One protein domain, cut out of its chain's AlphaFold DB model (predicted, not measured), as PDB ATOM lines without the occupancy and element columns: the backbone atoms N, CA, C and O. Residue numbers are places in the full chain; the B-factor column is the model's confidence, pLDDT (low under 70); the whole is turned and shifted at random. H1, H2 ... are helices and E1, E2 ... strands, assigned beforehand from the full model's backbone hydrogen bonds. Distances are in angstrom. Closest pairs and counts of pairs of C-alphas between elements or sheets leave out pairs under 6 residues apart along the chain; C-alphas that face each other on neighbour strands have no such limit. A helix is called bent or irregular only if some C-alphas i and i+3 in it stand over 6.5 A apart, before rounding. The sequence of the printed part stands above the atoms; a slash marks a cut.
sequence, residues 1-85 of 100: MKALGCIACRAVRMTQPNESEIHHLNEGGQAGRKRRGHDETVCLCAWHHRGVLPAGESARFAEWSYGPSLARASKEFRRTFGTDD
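This is residues 1 to 85 of the 100 residues of an uncharacterized protein of Xanthomonadales bacterium 69-70 (UniProt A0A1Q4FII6). A short two-strand hairpin, E1 and E2, whose long loop, residues 25 to 40, reaches out to one end of the domain, has four short helices to one side of it: H1 and H2 sit next to the strands, while H3 and H4 are apart from them. H2 follows E2 directly near the middle, H1 packs beside E2, H4 packs on H2, and H3 lies farthest out. The printed part has 85 residues, in order H1, E1, E2, H2, H3, H4; the two-strand sheet is antiparallel and the class is mixed, helices and strands, with under half of the residues in named elements. It is compact, with a radius of gyration of the C-alphas of 12.3 A and spans of 35 by 27 by 20 A.

The closest C-alphas of H1, residues 7 to 11, and E2, residues 41 to 45, are those of Ile 7 and Cys 43, 5.9 A apart. E1, residues 20 to 24, and E2 form an antiparallel hairpin at 145 degrees; N 21 and O 44 are within hydrogen-bond range at 2.8 A. H4, residues 70 to 81, touches H2, residues 46 to 50, with residues 70 to 72 alone; their closest C-alphas, Arg 50 and Ala 71, are 5.1 A apart. H3, residues 59 to 66, is apart from H4. O i to N i+4 pairs are all within hydrogen-bond range in H1, H2 and H3, and 6 of 8 in H4.

H1 begins at C-alpha 7 (-20.490, -7.036, 16.238). E1 is 12.8 A long, E2 13.1 A and H3 10.1 A. H4 is 9.9 A long and irregular, with C-alphas 72 and 75 9.2 A apart, and ends at C-alpha 81 (-16.004, -1.856, 11.041).

The C-alphas farthest apart, Gly 37 and Gly 56, are 35.9 A apart. The printed part has no cut; the link from E1 to E2 is long. Residues 1 to 3 and 38 to 39 have pLDDT under 70.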
ATOM      1  N   MET A   1     -21.731 -15.399  23.867       58.88
ATOM      2  CA  MET A   1     -21.305 -14.857  22.556       58.88
ATOM      3  C   MET A   1     -22.461 -14.642  21.584       58.88
ATOM      4  O   MET A   1     -22.778 -13.487  21.368       58.88
ATOM      5  N   LYS A   2     -23.157 -15.667  21.056       59.94
ATOM      6  CA  LYS A   2     -24.235 -15.448  20.056       59.94
ATOM      7  C   LYS A   2     -25.363 -14.499  20.498       59.94
ATOM      8  O   LYS A   2     -25.882 -13.762  19.670       59.94
ATOM      9  N   ALA A   3     -25.694 -14.472  21.791       62.84
ATOM     10  CA  ALA A   3     -26.688 -13.552  22.355       62.84
ATOM     11  C   ALA A   3     -26.312 -12.059  22.227       62.84
ATOM     12  O   ALA A   3     -27.188 -11.208  22.327       62.84
ATOM     13  N   LEU A   4     -25.035 -11.731  21.988       76.69
ATOM     14  CA  LEU A   4     -24.591 -10.348  21.787       76.69
ATOM     15  C   LEU A   4     -24.944  -9.809  20.395       76.69
ATOM     16  O   LEU A   4     -24.952  -8.593  20.209       76.69
ATOM     17  N   GLY A   5     -25.265 -10.688  19.440       87.75
ATOM     18  CA  GLY A   5     -25.530 -10.326  18.052       87.75
ATOM     19  C   GLY A   5     -24.258 -10.067  17.238       87.75
ATOM     20  O   GLY A   5     -23.134 -10.275  17.691       87.75
ATOM     21  N   CYS A   6     -24.440  -9.624  16.000       94.31
ATOM     22  CA  CYS A   6     -23.367  -9.296  15.071       94.31
ATOM     23  C   CYS A   6     -22.621  -8.037  15.527       94.31
ATOM     24  O   CYS A   6     -23.208  -6.952  15.585       94.31
ATOM     25  N   ILE A   7     -21.316  -8.158  15.780       93.62
ATOM     26  CA  ILE A   7     -20.490  -7.036  16.238       93.62
ATOM     27  C   ILE A   7     -20.450  -5.898  15.206       93.62
ATOM     28  O   ILE A   7     -20.547  -4.731  15.578       93.62
ATOM     29  N   ALA A   8     -20.439  -6.224  13.909       93.44
ATOM     30  CA  ALA A   8     -20.470  -5.234  12.831       93.44
ATOM     31  C   ALA A   8     -21.819  -4.499  12.753       93.44
ATOM     32  O   ALA A   8     -21.848  -3.281  12.596       93.44
ATOM     33  N   CYS A   9     -22.944  -5.203  12.943       92.81
ATOM     34  CA  CYS A   9     -24.258  -4.558  13.014       92.81
ATOM     35  C   CYS A   9     -24.344  -3.591  14.207       92.81
ATOM     36  O   CYS A   9     -24.866  -2.482  14.080       92.81
ATOM     37  N   ARG A  10     -23.792  -3.988  15.362       90.06
ATOM     38  CA  ARG A  10     -23.762  -3.157  16.574       90.06
ATOM     39  C   ARG A  10     -22.892  -1.916  16.413       90.06
ATOM     40  O   ARG A  10     -23.313  -0.849  16.856       90.06
ATOM     41  N   ALA A  11     -21.734  -2.041  15.764       85.00
ATOM     42  CA  ALA A  11     -20.799  -0.936  15.547       85.00
ATOM     43  C   ALA A  11     -21.462   0.272  14.861       85.00
ATOM     44  O   ALA A  11     -21.132   1.416  15.159       85.00
ATOM     45  N   VAL A  12     -22.456   0.024  14.005       82.19
ATOM     46  CA  VAL A  12     -23.217   1.069  13.302       82.19
ATOM     47  C   VAL A  12     -24.688   1.143  13.727       82.19
ATOM     48  O   VAL A  12     -25.496   1.775  13.053       82.19
ATOM     49  N   ARG A  13     -25.042   0.518  14.861       83.19
ATOM     50  CA  ARG A  13     -26.385   0.538  15.472       83.19
ATOM     51  C   ARG A  13     -27.525   0.163  14.513       83.19
ATOM     52  O   ARG A  13     -28.618   0.717  14.607       83.19
ATOM     53  N   MET A  14     -27.285  -0.777  13.601       83.75
ATOM     54  CA  MET A  14     -28.314  -1.254  12.673       83.75
ATOM     55  C   MET A  14     -29.096  -2.440  13.246       83.75
ATOM     56  O   MET A  14     -28.592  -3.196  14.081       83.75
ATOM     57  N   THR A  15     -30.299  -2.657  12.713       82.56
ATOM     58  CA  THR A  15     -31.023  -3.915  12.927       82.56
ATOM     59  C   THR A  15     -30.302  -5.036  12.188       82.56
ATOM     60  O   THR A  15     -29.999  -4.918  11.003       82.56
ATOM     61  N   GLN A  16     -30.014  -6.122  12.900       86.44
ATOM     62  CA  GLN A  16     -29.328  -7.276  12.340       86.44
ATOM     63  C   GLN A  16     -30.217  -7.991  11.301       86.44
ATOM     64  O   GLN A  16     -31.325  -8.398  11.648       86.44
ATOM     65  N   PRO A  17     -29.730  -8.224  10.067       83.06
ATOM     66  CA  PRO A  17     -30.556  -8.784   8.996       83.06
ATOM     67  C   PRO A  17     -30.634 -10.322   8.994       83.06
ATOM     68  O   PRO A  17     -31.538 -10.902   8.399       83.06
ATOM     69  N   ASN A  18     -29.688 -11.010   9.645       88.88
ATOM     70  CA  ASN A  18     -29.617 -12.478   9.689       88.88
ATOM     71  C   ASN A  18     -29.085 -12.970  11.036       88.88
ATOM     72  O   ASN A  18     -28.431 -12.217  11.748       88.88
ATOM     73  N   GLU A  19     -29.268 -14.248  11.359       88.75
ATOM     74  CA  GLU A  19     -28.701 -14.857  12.570       88.75
ATOM     75  C   GLU A  19     -27.171 -14.734  12.658       88.75
ATOM     76  O   GLU A  19     -26.469 -14.709  11.642       88.75
ATOM     77  N   SER A  20     -26.660 -14.668  13.892       91.44
ATOM     78  CA  SER A  20     -25.227 -14.567  14.178       91.44
ATOM     79  C   SER A  20     -24.535 -15.931  14.228       91.44
ATOM     80  O   SER A  20     -24.982 -16.888  14.870       91.44
ATOM     81  N   GLU A  21     -23.364 -15.978  13.614       91.44
ATOM     82  CA  GLU A  21     -22.455 -17.110  13.544       91.44
ATOM     83  C   GLU A  21     -21.132 -16.754  14.229       91.44
ATOM     84  O   GLU A  21     -20.741 -15.588  14.302       91.44
ATOM     85  N   ILE A  22     -20.439 -17.772  14.742       90.75
ATOM     86  CA  ILE A  22     -19.112 -17.602  15.342       90.75
ATOM     87  C   ILE A  22     -18.087 -17.566  14.210       90.75
ATOM     88  O   ILE A  22     -17.946 -18.536  13.460       90.75
ATOM     89  N   HIS A  23     -17.357 -16.461  14.108       89.88
ATOM     90  CA  HIS A  23     -16.250 -16.287  13.181       89.88
ATOM     91  C   HIS A  23     -14.921 -16.411  13.930       89.88
ATOM     92  O   HIS A  23     -14.667 -15.664  14.873       89.88
ATOM     93  N   HIS A  24     -14.080 -17.359  13.513       88.81
ATOM     94  CA  HIS A  24     -12.754 -17.570  14.097       88.81
ATOM     95  C   HIS A  24     -11.725 -16.687  13.401       88.81
ATOM     96  O   HIS A  24     -11.601 -16.744  12.174       88.81
ATOM     97  N   LEU A  25     -10.969 -15.917  14.181       86.31
ATOM     98  CA  LEU A  25      -9.934 -15.034  13.658       86.31
ATOM     99  C   LEU A  25      -8.655 -15.819  13.338       86.31
ATOM    100  O   LEU A  25      -8.246 -16.730  14.066       86.31
ATOM    101  N   ASN A  26      -8.004 -15.442  12.240       85.00
ATOM    102  CA  ASN A  26      -6.720 -16.011  11.829       85.00
ATOM    103  C   ASN A  26      -5.569 -15.054  12.175       85.00
ATOM    104  O   ASN A  26      -5.753 -13.837  12.285       85.00
ATOM    105  N   GLU A  27      -4.359 -15.587  12.329       77.19
ATOM    106  CA  GLU A  27      -3.145 -14.784  12.505       77.19
ATOM    107  C   GLU A  27      -3.004 -13.775  11.355       77.19
ATOM    108  O   GLU A  27      -3.114 -14.119  10.174       77.19
ATOM    109  N   GLY A  28      -2.830 -12.497  11.704       74.00
ATOM    110  CA  GLY A  28      -2.754 -11.401  10.732       74.00
ATOM    111  C   GLY A  28      -4.036 -11.139   9.924       74.00
ATOM    112  O   GLY A  28      -3.984 -10.403   8.942       74.00
ATOM    113  N   GLY A  29      -5.176 -11.743  10.284       70.12
ATOM    114  CA  GLY A  29      -6.474 -11.540   9.625       70.12
ATOM    115  C   GLY A  29      -6.561 -12.071   8.189       70.12
ATOM    116  O   GLY A  29      -7.443 -11.685   7.417       70.12
ATOM    117  N   GLN A  30      -5.642 -12.952   7.795       71.81
ATOM    118  CA  GLN A  30      -5.602 -13.525   6.450       71.81
ATOM    119  C   GLN A  30      -6.259 -14.906   6.430       71.81
ATOM    120  O   GLN A  30      -5.974 -15.761   7.270       71.81
ATOM    121  N   ALA A  31      -7.134 -15.146   5.451       71.44
ATOM    122  CA  ALA A  31      -7.712 -16.468   5.234       71.44
ATOM    123  C   ALA A  31      -6.602 -17.502   4.960       71.44
ATOM    124  O   ALA A  31      -5.667 -17.228   4.212       71.44
ATOM    125  N   GLY A  32      -6.697 -18.681   5.582       71.94
ATOM    126  CA  GLY A  32      -5.718 -19.766   5.428       71.94
ATOM    127  C   GLY A  32      -4.501 -19.688   6.358       71.94
ATOM    128  O   GLY A  32      -3.722 -20.639   6.405       71.94
ATOM    129  N   ARG A  33      -4.341 -18.607   7.135       77.94
ATOM    130  CA  ARG A  33      -3.391 -18.576   8.258       77.94
ATOM    131  C   ARG A  33      -3.930 -19.371   9.448       77.94
ATOM    132  O   ARG A  33      -5.120 -19.679   9.518       77.94
ATOM    133  N   LYS A  34      -3.038 -19.710  10.381       76.56
ATOM    134  CA  LYS A  34      -3.389 -20.422  11.614       76.56
ATOM    135  C   LYS A  34      -4.459 -19.630  12.374       76.56
ATOM    136  O   LYS A  34      -4.381 -18.405  12.462       76.56
ATOM    137  N   ARG A  35      -5.457 -20.327  12.918       76.94
ATOM    138  CA  ARG A  35      -6.435 -19.726  13.835       76.94
ATOM    139  C   ARG A  35      -5.719 -19.311  15.112       76.94
ATOM    140  O   ARG A  35      -4.931 -20.101  15.631       76.94
ATOM    141  N   ARG A  36      -5.998 -18.105  15.601       74.94
ATOM    142  CA  ARG A  36      -5.288 -17.567  16.766       74.94
ATOM    143  C   ARG A  36      -5.636 -18.334  18.061       74.94
ATOM    144  O   ARG A  36      -4.743 -18.705  18.814       74.94
ATOM    145  N   GLY A  37      -6.891 -18.779  18.190       72.38
ATOM    146  CA  GLY A  37      -7.367 -19.685  19.244       72.38
ATOM    147  C   GLY A  37      -8.877 -19.940  19.145       72.38
ATOM    148  O   GLY A  37      -9.540 -19.368  18.281       72.38
ATOM    149  N   HIS A  38      -9.437 -20.800  20.009       65.62
ATOM    150  CA  HIS A  38     -10.900 -20.990  20.102       65.62
ATOM    151  C   HIS A  38     -11.608 -19.802  20.777       65.62
ATOM    152  O   HIS A  38     -12.784 -19.571  20.508       65.62
ATOM    153  N   ASP A  39     -10.888 -19.031  21.596       67.56
ATOM    154  CA  ASP A  39     -11.434 -17.872  22.314       67.56
ATOM    155  C   ASP A  39     -11.330 -16.563  21.511       67.56
ATOM    156  O   ASP A  39     -12.018 -15.587  21.801       67.56
ATOM    157  N   GLU A  40     -10.535 -16.542  20.438       81.19
ATOM    158  CA  GLU A  40     -10.387 -15.386  19.545       81.19
ATOM    159  C   GLU A  40     -11.434 -15.431  18.432       81.19
ATOM    160  O   GLU A  40     -11.148 -15.666  17.250       81.19
ATOM    161  N   THR A  41     -12.689 -15.245  18.841       88.25
ATOM    162  CA  THR A  41     -13.843 -15.286  17.945       88.25
ATOM    163  C   THR A  41     -14.695 -14.026  18.038       88.25
ATOM    164  O   THR A  41     -14.865 -13.427  19.101       88.25
ATOM    165  N   VAL A  42     -15.273 -13.636  16.901       91.38
ATOM    166  CA  VAL A  42     -16.250 -12.541  16.794       91.38
ATOM    167  C   VAL A  42     -17.601 -13.086  16.335       91.38
ATOM    168  O   VAL A  42     -17.655 -14.043  15.561       91.38
ATOM    169  N   CYS A  43     -18.710 -12.518  16.812       93.69
ATOM    170  CA  CYS A  43     -20.035 -12.871  16.297       93.69
ATOM    171  C   CYS A  43     -20.367 -12.008  15.077       93.69
ATOM    172  O   CYS A  43     -20.356 -10.783  15.167       93.69
ATOM    173  N   LEU A  44     -20.693 -12.633  13.945       94.62
ATOM    174  CA  LEU A  44     -21.073 -11.949  12.703       94.62
ATOM    175  C   LEU A  44     -22.363 -12.550  12.140       94.62
ATOM    176  O   LEU A  44     -22.542 -13.761  12.183       94.62
ATOM    177  N   CYS A  45     -23.271 -11.727  11.607       94.31
ATOM    178  CA  CYS A  45     -24.465 -12.237  10.926       94.31
ATOM    179  C   CYS A  45     -24.105 -12.899   9.589       94.31
ATOM    180  O   CYS A  45     -23.027 -12.655   9.047       94.31
ATOM    181  N   ALA A  46     -25.008 -13.703   9.026       94.19
ATOM    182  CA  ALA A  46     -24.760 -14.401   7.760       94.19
ATOM    183  C   ALA A  46     -24.315 -13.463   6.608       94.19
ATOM    184  O   ALA A  46     -23.428 -13.837   5.832       94.19
ATOM    185  N   TRP A  47     -24.842 -12.231   6.546       94.56
ATOM    186  CA  TRP A  47     -24.373 -11.192   5.622       94.56
ATOM    187  C   TRP A  47     -22.930 -10.753   5.912       94.56
ATOM    188  O   TRP A  47     -22.046 -10.924   5.068       94.56
ATOM    189  N   HIS A  48     -22.651 -10.230   7.110       95.25
ATOM    190  CA  HIS A  48     -21.318  -9.725   7.462       95.25
ATOM    191  C   HIS A  48     -20.246 -10.815   7.486       95.25
ATOM    192  O   HIS A  48     -19.092 -10.517   7.202       95.25
ATOM    193  N   HIS A  49     -20.617 -12.067   7.763       95.00
ATOM    194  CA  HIS A  49     -19.710 -13.209   7.783       95.00
ATOM    195  C   HIS A  49     -19.453 -13.768   6.379       95.00
ATOM    196  O   HIS A  49     -18.333 -13.703   5.877       95.00
ATOM    197  N   ARG A  50     -20.493 -14.332   5.750       93.75
ATOM    198  CA  ARG A  50     -20.397 -15.150   4.529       93.75
ATOM    199  C   ARG A  50     -20.935 -14.446   3.283       93.75
ATOM    200  O   ARG A  50     -20.804 -14.976   2.185       93.75
ATOM    201  N   GLY A  51     -21.540 -13.268   3.433       93.06
ATOM    202  CA  GLY A  51     -22.192 -12.558   2.331       93.06
ATOM    203  C   GLY A  51     -23.511 -13.196   1.905       93.06
ATOM    204  O   GLY A  51     -23.934 -12.998   0.765       93.06
ATOM    205  N   VAL A  52     -24.140 -13.975   2.792       93.25
ATOM    206  CA  VAL A  52     -25.463 -14.560   2.554       93.25
ATOM    207  C   VAL A  52     -26.500 -13.457   2.692       93.25
ATOM    208  O   VAL A  52     -26.542 -12.765   3.706       93.25
ATOM    209  N   LEU A  53     -27.308 -13.286   1.654       89.31
ATOM    210  CA  LEU A  53     -28.326 -12.248   1.601       89.31
ATOM    211  C   LEU A  53     -29.560 -12.656   2.410       89.31
ATOM    212  O   LEU A  53     -29.924 -13.837   2.406       89.31
ATOM    213  N   PRO A  54     -30.247 -11.699   3.054       78.94
ATOM    214  CA  PRO A  54     -31.637 -11.885   3.445       78.94
ATOM    215  C   PRO A  54     -32.487 -12.258   2.224       78.94
ATOM    216  O   PRO A  54     -32.209 -11.838   1.098       78.94
ATOM    217  N   ALA A  55     -33.511 -13.084   2.434       81.31
ATOM    218  CA  ALA A  55     -34.343 -13.576   1.342       81.31
ATOM    219  C   ALA A  55     -34.974 -12.413   0.558       81.31
ATOM    220  O   ALA A  55     -35.595 -11.527   1.138       81.31
ATOM    221  N   GLY A  56     -34.822 -12.435  -0.769       80.19
ATOM    222  CA  GLY A  56     -35.388 -11.423  -1.667       80.19
ATOM    223  C   GLY A  56     -34.562 -10.141  -1.816       80.19
ATOM    224  O   GLY A  56     -34.913  -9.299  -2.639       80.19
ATOM    225  N   GLU A  57     -33.452  -9.990  -1.090       88.50
ATOM    226  CA  GLU A  57     -32.580  -8.824  -1.229       88.50
ATOM    227  C   GLU A  57     -31.465  -9.038  -2.262       88.50
ATOM    228  O   GLU A  57     -31.019 -10.154  -2.528       88.50
ATOM    229  N   SER A  58     -30.979  -7.939  -2.843       90.81
ATOM    230  CA  SER A  58     -29.811  -7.949  -3.732       90.81
ATOM    231  C   SER A  58     -28.531  -7.620  -2.966       90.81
ATOM    232  O   SER A  58     -28.559  -6.875  -1.989       90.81
ATOM    233  N   ALA A  59     -27.377  -8.084  -3.456       88.94
ATOM    234  CA  ALA A  59     -26.083  -7.747  -2.853       88.94
ATOM    235  C   ALA A  59     -25.810  -6.242  -2.796       88.94
ATOM    236  O   ALA A  59     -25.248  -5.764  -1.818       88.94
ATOM    237  N   ARG A  60     -26.254  -5.496  -3.813       90.94
ATOM    238  CA  ARG A  60     -26.134  -4.037  -3.839       90.94
ATOM    239  C   ARG A  60     -26.977  -3.382  -2.746       90.94
ATOM    240  O   ARG A  60     -26.517  -2.433  -2.123       90.94
ATOM    241  N   PHE A  61     -28.196  -3.875  -2.531       90.75
ATOM    242  CA  PHE A  61     -29.056  -3.384  -1.458       90.75
ATOM    243  C   PHE A  61     -28.446  -3.699  -0.091       90.75
ATOM    244  O   PHE A  61     -28.263  -2.787   0.703       90.75
ATOM    245  N   ALA A  62     -28.031  -4.946   0.140       91.00
ATOM    246  CA  ALA A  62     -27.424  -5.352   1.404       91.00
ATOM    247  C   ALA A  62     -26.136  -4.569   1.720       91.00
ATOM    248  O   ALA A  62     -25.920  -4.173   2.860       91.00
ATOM    249  N   GLU A  63     -25.300  -4.284   0.719       91.62
ATOM    250  CA  GLU A  63     -24.105  -3.454   0.900       91.62
ATOM    251  C   GLU A  63     -24.446  -1.991   1.207       91.62
ATOM    252  O   GLU A  63     -23.800  -1.374   2.050       91.62
ATOM    253  N   TRP A  64     -25.482  -1.441   0.574       90.19
ATOM    254  CA  TRP A  64     -25.941  -0.081   0.852       90.19
ATOM    255  C   TRP A  64     -26.589   0.047   2.239       90.19
ATOM    256  O   TRP A  64     -26.314   1.004   2.959       90.19
ATOM    257  N   SER A  65     -27.417  -0.922   2.632       88.94
ATOM    258  CA  SER A  65     -28.170  -0.909   3.890       88.94
ATOM    259  C   SER A  65     -27.340  -1.339   5.096       88.94
ATOM    260  O   SER A  65     -27.477  -0.763   6.174       88.94
ATOM    261  N   TYR A  66     -26.489  -2.352   4.931       90.19
ATOM    262  CA  TYR A  66     -25.764  -2.998   6.028       90.19
ATOM    263  C   TYR A  66     -24.243  -2.860   5.898       90.19
ATOM    264  O   TYR A  66     -23.492  -3.400   6.711       90.19
ATOM    265  N   GLY A  67     -23.750  -2.156   4.885       92.88
ATOM    266  CA  GLY A  67     -22.320  -2.034   4.642       92.88
ATOM    267  C   GLY A  67     -21.677  -3.316   4.087       92.88
ATOM    268  O   GLY A  67     -22.354  -4.309   3.793       92.88
ATOM    269  N   PRO A  68     -20.343  -3.303   3.931       95.44
ATOM    270  CA  PRO A  68     -19.593  -4.364   3.262       95.44
ATOM    271  C   PRO A  68     -19.675  -5.700   4.011       95.44
ATOM    272  O   PRO A  68     -19.724  -5.743   5.235       95.44
ATOM    273  N   SER A  69     -19.612  -6.812   3.279       95.25
ATOM    274  CA  SER A  69     -19.467  -8.161   3.847       95.25
ATOM    275  C   SER A  69     -17.991  -8.562   3.920       95.25
ATOM    276  O   SER A  69     -17.243  -8.299   2.976       95.25
ATOM    277  N   LEU A  70     -17.570  -9.260   4.984       94.75
ATOM    278  CA  LEU A  70     -16.191  -9.739   5.124       94.75
ATOM    279  C   LEU A  70     -15.797 -10.678   3.976       94.75
ATOM    280  O   LEU A  70     -14.724 -10.518   3.397       94.75
ATOM    281  N   ALA A  71     -16.673 -11.618   3.607       93.94
ATOM    282  CA  ALA A  71     -16.414 -12.573   2.528       93.94
ATOM    283  C   ALA A  71     -16.369 -11.923   1.136       93.94
ATOM    284  O   ALA A  71     -15.666 -12.413   0.254       93.94
ATOM    285  N   ARG A  72     -17.115 -10.829   0.925       94.06
ATOM    286  CA  ARG A  72     -17.240 -10.180  -0.393       94.06
ATOM    287  C   ARG A  72     -16.252  -9.031  -0.593       94.06
ATOM    288  O   ARG A  72     -15.794  -8.817  -1.708       94.06
ATOM    289  N   ALA A  73     -15.936  -8.292   0.470       94.06
ATOM    290  CA  ALA A  73     -15.169  -7.050   0.418       94.06
ATOM    291  C   ALA A  73     -14.332  -6.852   1.698       94.06
ATOM    292  O   ALA A  73     -14.455  -5.850   2.396       94.06
ATOM    293  N   SER A  74     -13.454  -7.807   2.018       92.38
ATOM    294  CA  SER A  74     -12.726  -7.861   3.299       92.38
ATOM    295  C   SER A  74     -11.891  -6.617   3.640       92.38
ATOM    296  O   SER A  74     -11.756  -6.264   4.813       92.38
ATOM    297  N   LYS A  75     -11.327  -5.933   2.636       93.31
ATOM    298  CA  LYS A  75     -10.585  -4.676   2.830       93.31
ATOM    299  C   LYS A  75     -11.517  -3.547   3.266       93.31
ATOM    300  O   LYS A  75     -11.211  -2.832   4.215       93.31
ATOM    301  N   GLU A  76     -12.652  -3.422   2.590       95.25
ATOM    302  CA  GLU A  76     -13.655  -2.403   2.884       95.25
ATOM    303  C   GLU A  76     -14.357  -2.688   4.212       95.25
ATOM    304  O   GLU A  76     -14.521  -1.789   5.026       95.25
ATOM    305  N   PHE A  77     -14.646  -3.960   4.497       95.31
ATOM    306  CA  PHE A  77     -15.142  -4.412   5.795       95.31
ATOM    307  C   PHE A  77     -14.273  -3.910   6.947       95.31
ATOM    308  O   PHE A  77     -14.785  -3.295   7.878       95.31
ATOM    309  N   ARG A  78     -12.952  -4.105   6.857       93.75
ATOM    310  CA  ARG A  78     -12.027  -3.649   7.904       93.75
ATOM    311  C   ARG A  78     -11.921  -2.137   7.990       93.75
ATOM    312  O   ARG A  78     -11.759  -1.604   9.080       93.75
ATOM    313  N   ARG A  79     -12.031  -1.445   6.855       94.31
ATOM    314  CA  ARG A  79     -12.064   0.020   6.816       94.31
ATOM    315  C   ARG A  79     -13.312   0.576   7.508       94.31
ATOM    316  O   ARG A  79     -13.219   1.610   8.158       94.31
ATOM    317  N   THR A  80     -14.449  -0.101   7.362       94.75
ATOM    318  CA  THR A  80     -15.743   0.349   7.890       94.75
ATOM    319  C   THR A  80     -15.967  -0.058   9.346       94.75
ATOM    320  O   THR A  80     -16.422   0.766  10.132       94.75
ATOM    321  N   PHE A  81     -15.664  -1.305   9.720       94.44
ATOM    322  CA  PHE A  81     -16.004  -1.856  11.041       94.44
ATOM    323  C   PHE A  81     -14.797  -2.061  11.966       94.44
ATOM    324  O   PHE A  81     -14.974  -2.274  13.164       94.44
ATOM    325  N   GLY A  82     -13.579  -1.977  11.432       92.81
ATOM    326  CA  GLY A  82     -12.338  -2.202  12.167       92.81
ATOM    327  C   GLY A  82     -11.652  -3.522  11.817       92.81
ATOM    328  O   GLY A  82     -12.203  -4.402  11.151       92.81
ATOM    329  N   THR A  83     -10.401  -3.646  12.250       91.19
ATOM    330  CA  THR A  83      -9.600  -4.861  12.088       91.19
ATOM    331  C   THR A  83     -10.113  -5.999  12.967       91.19
ATOM    332  O   THR A  83     -10.854  -5.783  13.922       91.19
ATOM    333  N   ASP A  84      -9.665  -7.219  12.676       89.44
ATOM    334  CA  ASP A  84      -9.909  -8.405  13.499       89.44
ATOM    335  C   ASP A  84      -9.617  -8.141  14.997       89.44
ATOM    336  O   ASP A  84     -10.436  -8.479  15.847       89.44
ATOM    337  N   ASP A  85      -8.507  -7.458  15.311       88.81
ATOM    338  CA  ASP A  85      -8.118  -7.100  16.685       88.81
ATOM    339  C   ASP A  85      -9.082  -6.095  17.327       88.81
ATOM    340  O   ASP A  85      -9.502  -6.268  18.471       88.81
TER     341      ASP A  85